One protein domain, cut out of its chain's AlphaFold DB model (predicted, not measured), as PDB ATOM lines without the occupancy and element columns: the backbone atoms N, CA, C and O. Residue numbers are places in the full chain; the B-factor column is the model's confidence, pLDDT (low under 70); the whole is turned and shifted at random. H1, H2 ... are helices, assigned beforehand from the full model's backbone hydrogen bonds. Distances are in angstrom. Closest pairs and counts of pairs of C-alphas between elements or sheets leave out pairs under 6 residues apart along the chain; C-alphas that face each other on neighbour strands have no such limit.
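This is residues 200 to 247 of the 258 residues of the protein "SPP1 family phage portal protein" of Fusobacterium necrophorum subsp. funduliforme 1_1_36S (UniProt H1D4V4). A single long helix, H3, sticks out with residues 233 to 247 as an arm from a small, thin body that holds the shorter helices H1 and H2, the links and residues 228 to 232 of H3. H2 and H3 meet near the end of H2 and the start of H3 as a lopsided V, with H2 as its short side, and H1 lies near H2, away from H3. The printed part has 48 residues with three named helices, in the order H1, H2, H3, and no named strand; it is all helix, with 36 residues in the helices. The whole is loose, with a radius of gyration of the C-alphas of 12.3 A, and elongated, its C-alphas spanning 36 by 21 by 18 A; the arm makes much of that length.

H3, residues 228 to 247, touches H2, residues 215 to 220, with residues 228 to 232 alone. Their closest C-alphas, those of Val 228 and Ala 220, are 5.7 A apart. The two run opposite ways at a steep tilt of 37 degrees, only just past shallow, and form a helical hairpin. H2 is close to H1, residues 200 to 209, but not clearly touching it, with 2 pairs of C-alphas within 8 A. The closest C-alphas of these two are those of Cys 206 and Val 218, 5.7 A apart. H1 and H2 run opposite ways at a shallow tilt of 27 degrees. H1 and H3 are apart. In H1, H2 and H3 every pair of backbone O of residue i and N of residue i+4 is within hydrogen-bond range.

H3 begins at C-alpha 228, at (44.110, -50.057, -50.821), and ends at C-alpha 247, at (69.739, -48.891, -38.384), 28.5 A away. H1 begins at C-alpha 200, at (39.488, -31.515, -46.498), and measures 14.2 A from first to last C-alpha. H2, from Leu 215 to Ala 220, is the shortest of the three helices.

The two C-alphas farthest apart are those of Glu 201 and Tyr 247, at 37.1 A. Residues 233 to 247, which belong to H3, stand free; without them the body of 33 residues spans 23 by 19 by 8 A, with a radius of gyration of 9.0 A. The printed part has no cut. The link from H1 to H2 is tight, with 5 residues, the one from H2 to H3 is short, with 7 residues, and no link is long. The mean pLDDT of the printed part is 80.5, and residues 244 to 247 are under 70.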
ATOM      1  N   THR A 200      38.862 -32.049 -47.723       80.38
ATOM      2  CA  THR A 200      39.488 -31.515 -46.498       80.38
ATOM      3  C   THR A 200      38.859 -32.101 -45.234       80.38
ATOM      4  O   THR A 200      39.566 -32.464 -44.289       80.38
ATOM      5  N   GLU A 201      37.531 -32.205 -45.208       77.94
ATOM      6  CA  GLU A 201      36.787 -32.773 -44.083       77.94
ATOM      7  C   GLU A 201      37.001 -34.290 -44.010       77.94
ATOM      8  O   GLU A 201      37.352 -34.811 -42.951       77.94
ATOM      9  N   SER A 202      36.940 -34.976 -45.155       80.81
ATOM     10  CA  SER A 202      37.231 -36.411 -45.261       80.81
ATOM     11  C   SER A 202      38.635 -36.773 -44.758       80.81
ATOM     12  O   SER A 202      38.784 -37.696 -43.956       80.81
ATOM     13  N   ILE A 203      39.668 -36.016 -45.144       82.50
ATOM     14  CA  ILE A 203      41.047 -36.224 -44.670       82.50
ATOM     15  C   ILE A 203      41.152 -35.954 -43.165       82.50
ATOM     16  O   ILE A 203      41.774 -36.730 -42.438       82.50
ATOM     17  N   THR A 204      40.516 -34.890 -42.670       84.31
ATOM     18  CA  THR A 204      40.512 -34.568 -41.234       84.31
ATOM     19  C   THR A 204      39.866 -35.689 -40.416       84.31
ATOM     20  O   THR A 204      40.429 -36.118 -39.406       84.31
ATOM     21  N   ASN A 205      38.735 -36.220 -40.884       83.12
ATOM     22  CA  ASN A 205      38.037 -37.345 -40.265       83.12
ATOM     23  C   ASN A 205      38.884 -38.625 -40.297       83.12
ATOM     24  O   ASN A 205      38.939 -39.344 -39.296       83.12
ATOM     25  N   CYS A 206      39.602 -38.886 -41.395       83.69
ATOM     26  CA  CYS A 206      40.545 -40.002 -41.504       83.69
ATOM     27  C   CYS A 206      41.683 -39.889 -40.477       83.69
ATOM     28  O   CYS A 206      41.990 -40.857 -39.781       83.69
ATOM     29  N   ILE A 207      42.267 -38.696 -40.318       83.44
ATOM     30  CA  ILE A 207      43.325 -38.439 -39.328       83.44
ATOM     31  C   ILE A 207      42.796 -38.649 -37.905       83.44
ATOM     32  O   ILE A 207      43.438 -39.338 -37.112       83.44
ATOM     33  N   GLN A 208      41.616 -38.116 -37.580       86.12
ATOM     34  CA  GLN A 208      41.008 -38.278 -36.254       86.12
ATOM     35  C   GLN A 208      40.628 -39.735 -35.954       86.12
ATOM     36  O   GLN A 208      40.750 -40.189 -34.817       86.12
ATOM     37  N   SER A 209      40.211 -40.485 -36.975       81.31
ATOM     38  CA  SER A 209      39.782 -41.883 -36.845       81.31
ATOM     39  C   SER A 209      40.939 -42.883 -36.877       81.31
ATOM     40  O   SER A 209      40.740 -44.048 -36.539       81.31
ATOM     41  N   SER A 210      42.154 -42.447 -37.224       79.31
ATOM     42  CA  SER A 210      43.346 -43.303 -37.313       79.31
ATOM     43  C   SER A 210      43.715 -44.020 -36.009       79.31
ATOM     44  O   SER A 210      44.334 -45.079 -36.045       79.31
ATOM     45  N   ALA A 211      43.306 -43.478 -34.858       79.25
ATOM     46  CA  ALA A 211      43.508 -44.111 -33.555       79.25
ATOM     47  C   ALA A 211      42.451 -45.182 -33.218       79.25
ATOM     48  O   ALA A 211      42.659 -45.975 -32.301       79.25
ATOM     49  N   LEU A 212      41.312 -45.186 -33.918       80.75
ATOM     50  CA  LEU A 212      40.156 -46.047 -33.637       80.75
ATOM     51  C   LEU A 212      39.964 -47.147 -34.688       80.75
ATOM     52  O   LEU A 212      39.464 -48.222 -34.364       80.75
ATOM     53  N   LEU A 213      40.332 -46.871 -35.939       84.56
ATOM     54  CA  LEU A 213      40.160 -47.764 -37.081       84.56
ATOM     55  C   LEU A 213      41.492 -48.385 -37.508       84.56
ATOM     56  O   LEU A 213      42.569 -47.866 -37.218       84.56
ATOM     57  N   SER A 214      41.420 -49.506 -38.228       84.31
ATOM     58  CA  SER A 214      42.607 -50.084 -38.853       84.31
ATOM     59  C   SER A 214      43.122 -49.160 -39.960       84.31
ATOM     60  O   SER A 214      42.354 -48.446 -40.608       84.31
ATOM     61  N   LEU A 215      44.431 -49.209 -40.217       80.56
ATOM     62  CA  LEU A 215      45.038 -48.463 -41.325       80.56
ATOM     63  C   LEU A 215      44.405 -48.828 -42.674       80.56
ATOM     64  O   LEU A 215      44.258 -47.964 -43.526       80.56
ATOM     65  N   GLU A 216      43.989 -50.082 -42.848       82.12
ATOM     66  CA  GLU A 216      43.307 -50.550 -44.054       82.12
ATOM     67  C   GLU A 216      41.959 -49.849 -44.257       82.12
ATOM     68  O   GLU A 216      41.687 -49.352 -45.344       82.12
ATOM     69  N   THR A 217      41.150 -49.717 -43.199       82.25
ATOM     70  CA  THR A 217      39.876 -48.987 -43.261       82.25
ATOM     71  C   THR A 217      40.089 -47.483 -43.434       82.25
ATOM     72  O   THR A 217      39.340 -46.833 -44.140       82.25
ATOM     73  N   VAL A 218      41.124 -46.887 -42.843       83.31
ATOM     74  CA  VAL A 218      41.394 -45.455 -43.070       83.31
ATOM     75  C   VAL A 218      41.809 -45.192 -44.519       83.31
ATOM     76  O   VAL A 218      41.366 -44.212 -45.107       83.31
ATOM     77  N   LEU A 219      42.622 -46.072 -45.108       82.56
ATOM     78  CA  LEU A 219      43.059 -45.956 -46.501       82.56
ATOM     79  C   LEU A 219      41.924 -46.230 -47.491       82.56
ATOM     80  O   LEU A 219      41.839 -45.538 -48.496       82.56
ATOM     81  N   ALA A 220      41.036 -47.182 -47.197       82.06
ATOM     82  CA  ALA A 220      39.865 -47.468 -48.028       82.06
ATOM     83  C   ALA A 220      38.892 -46.282 -48.125       82.06
ATOM     84  O   ALA A 220      38.254 -46.086 -49.156       82.06
ATOM     85  N   GLN A 221      38.812 -45.467 -47.074       80.81
ATOM     86  CA  GLN A 221      37.976 -44.269 -47.024       80.81
ATOM     87  C   GLN A 221      38.727 -43.000 -47.472       80.81
ATOM     88  O   GLN A 221      38.132 -41.923 -47.527       80.81
ATOM     89  N   HIS A 222      40.023 -43.095 -47.782       81.81
ATOM     90  CA  HIS A 222      40.842 -41.937 -48.110       81.81
ATOM     91  C   HIS A 222      40.602 -41.478 -49.565       81.81
ATOM     92  O   HIS A 222      40.855 -42.259 -50.482       81.81
ATOM     93  N   PRO A 223      40.234 -40.203 -49.830       77.94
ATOM     94  CA  PRO A 223      39.831 -39.742 -51.171       77.94
ATOM     95  C   PRO A 223      40.860 -39.980 -52.288       77.94
ATOM     96  O   PRO A 223      40.507 -40.185 -53.444       77.94
ATOM     97  N   TRP A 224      42.149 -39.941 -51.949       82.50
ATOM     98  CA  TRP A 224      43.249 -40.102 -52.910       82.50
ATOM     99  C   TRP A 224      43.692 -41.554 -53.146       82.50
ATOM    100  O   TRP A 224      44.561 -41.790 -53.985       82.50
ATOM    101  N   VAL A 225      43.140 -42.526 -52.414       79.31
ATOM    102  CA  VAL A 225      43.550 -43.932 -52.510       79.31
ATOM    103  C   VAL A 225      42.544 -44.690 -53.365       79.31
ATOM    104  O   VAL A 225      41.420 -44.945 -52.955       79.31
ATOM    105  N   THR A 226      42.956 -45.075 -54.572       73.62
ATOM    106  CA  THR A 226      42.112 -45.872 -55.480       73.62
ATOM    107  C   THR A 226      42.255 -47.377 -55.239       73.62
ATOM    108  O   THR A 226      41.295 -48.123 -55.404       73.62
ATOM    109  N   ASN A 227      43.451 -47.839 -54.852       82.12
ATOM    110  CA  ASN A 227      43.726 -49.242 -54.545       82.12
ATOM    111  C   ASN A 227      44.412 -49.362 -53.180       82.12
ATOM    112  O   ASN A 227      45.570 -48.977 -53.007       82.12
ATOM    113  N   VAL A 228      43.681 -49.923 -52.219       82.31
ATOM    114  CA  VAL A 228      44.110 -50.057 -50.821       82.31
ATOM    115  C   VAL A 228      45.290 -51.016 -50.681       82.31
ATOM    116  O   VAL A 228      46.215 -50.744 -49.916       82.31
ATOM    117  N   GLU A 229      45.297 -52.119 -51.432       82.88
ATOM    118  CA  GLU A 229      46.360 -53.127 -51.350       82.88
ATOM    119  C   GLU A 229      47.696 -52.575 -51.851       82.88
ATOM    120  O   GLU A 229      48.744 -52.792 -51.234       82.88
ATOM    121  N   GLU A 230      47.657 -51.821 -52.952       84.69
ATOM    122  CA  GLU A 230      48.845 -51.189 -53.518       84.69
ATOM    123  C   GLU A 230      49.408 -50.117 -52.575       84.69
ATOM    124  O   GLU A 230      50.619 -50.052 -52.355       84.69
ATOM    125  N   GLU A 231      48.541 -49.313 -51.961       85.38
ATOM    126  CA  GLU A 231      48.967 -48.273 -51.026       85.38
ATOM    127  C   GLU A 231      49.526 -48.863 -49.723       85.38
ATOM    128  O   GLU A 231      50.559 -48.416 -49.220       85.38
ATOM    129  N   LEU A 232      48.933 -49.951 -49.221       86.25
ATOM    130  CA  LEU A 232      49.488 -50.712 -48.099       86.25
ATOM    131  C   LEU A 232      50.872 -51.284 -48.421       86.25
ATOM    132  O   LEU A 232      51.748 -51.287 -47.552       86.25
ATOM    133  N   TYR A 233      51.090 -51.766 -49.647       84.81
ATOM    134  CA  TYR A 233      52.402 -52.240 -50.084       84.81
ATOM    135  C   TYR A 233      53.435 -51.104 -50.104       84.81
ATOM    136  O   TYR A 233      54.532 -51.262 -49.564       84.81
ATOM    137  N   ARG A 234      53.071 -49.934 -50.648       88.19
ATOM    138  CA  ARG A 234      53.937 -48.741 -50.663       88.19
ATOM    139  C   ARG A 234      54.297 -48.277 -49.251       88.19
ATOM    140  O   ARG A 234      55.468 -48.011 -48.987       88.19
ATOM    141  N   LEU A 235      53.336 -48.269 -48.328       86.44
ATOM    142  CA  LEU A 235      53.569 -47.911 -46.925       86.44
ATOM    143  C   LEU A 235      54.472 -48.912 -46.195       86.44
ATOM    144  O   LEU A 235      55.312 -48.505 -45.392       86.44
ATOM    145  N   LYS A 236      54.323 -50.219 -46.453       86.69
ATOM    146  CA  LYS A 236      55.220 -51.244 -45.891       86.69
ATOM    147  C   LYS A 236      56.649 -51.046 -46.379       86.69
ATOM    148  O   LYS A 236      57.554 -50.991 -45.553       86.69
ATOM    149  N   LYS A 237      56.829 -50.847 -47.686       87.06
ATOM    150  CA  LYS A 237      58.137 -50.570 -48.285       87.06
ATOM    151  C   LYS A 237      58.777 -49.308 -47.695       87.06
ATOM    152  O   LYS A 237      59.939 -49.336 -47.316       87.06
ATOM    153  N   GLN A 238      58.003 -48.234 -47.531       82.38
ATOM    154  CA  GLN A 238      58.481 -46.999 -46.903       82.38
ATOM    155  C   GLN A 238      58.916 -47.217 -45.444       82.38
ATOM    156  O   GLN A 238      59.924 -46.657 -45.015       82.38
ATOM    157  N   LYS A 239      58.184 -48.042 -44.680       83.88
ATOM    158  CA  LYS A 239      58.564 -48.403 -43.306       83.88
ATOM    159  C   LYS A 239      59.850 -49.223 -43.264       83.88
ATOM    160  O   LYS A 239      60.718 -48.917 -42.454       83.88
ATOM    161  N   GLU A 240      59.981 -50.227 -44.123       82.56
ATOM    162  CA  GLU A 240      61.195 -51.046 -44.220       82.56
ATOM    163  C   GLU A 240      62.419 -50.182 -44.565       82.56
ATOM    164  O   GLU A 240      63.406 -50.221 -43.837       82.56
ATOM    165  N   GLU A 241      62.311 -49.303 -45.567       79.88
ATOM    166  CA  GLU A 241      63.381 -48.364 -45.946       79.88
ATOM    167  C   GLU A 241      63.726 -47.375 -44.817       79.88
ATOM    168  O   GLU A 241      64.895 -47.050 -44.606       79.88
ATOM    169  N   SER A 242      62.733 -46.913 -44.048       75.12
ATOM    170  CA  SER A 242      62.981 -46.033 -42.897       75.12
ATOM    171  C   SER A 242      63.681 -46.744 -41.735       75.12
ATOM    172  O   SER A 242      64.579 -46.167 -41.126       75.12
ATOM    173  N   ILE A 243      63.339 -48.010 -41.468       72.75
ATOM    174  CA  ILE A 243      63.974 -48.823 -40.422       72.75
ATOM    175  C   ILE A 243      65.415 -49.166 -40.820       72.75
ATOM    176  O   ILE A 243      66.311 -49.094 -39.980       72.75
ATOM    177  N   GLU A 244      65.661 -49.497 -42.090       67.31
ATOM    178  CA  GLU A 244      67.015 -49.723 -42.612       67.31
ATOM    179  C   GLU A 244      67.871 -48.448 -42.565       67.31
ATOM    180  O   GLU A 244      69.043 -48.511 -42.192       67.31
ATOM    181  N   GLY A 245      67.290 -47.280 -42.864       64.94
ATOM    182  CA  GLY A 245      67.959 -45.983 -42.739       64.94
ATOM    183  C   GLY A 245      68.306 -45.602 -41.294       64.94
ATOM    184  O   GLY A 245      69.405 -45.108 -41.039       64.94
ATOM    185  N   GLU A 246      67.417 -45.873 -40.335       60.09
ATOM    186  CA  GLU A 246      67.681 -45.666 -38.903       60.09
ATOM    187  C   GLU A 246      68.747 -46.636 -38.369       60.09
ATOM    188  O   GLU A 246      69.665 -46.209 -37.669       60.09
ATOM    189  N   TYR A 247      68.701 -47.917 -38.749       58.84
ATOM    190  CA  TYR A 247      69.739 -48.891 -38.384       58.84
ATOM    191  C   TYR A 247      71.108 -48.546 -38.988       58.84
ATOM    192  O   TYR A 247      72.127 -48.690 -38.310       58.84
TER     193      TYR A 247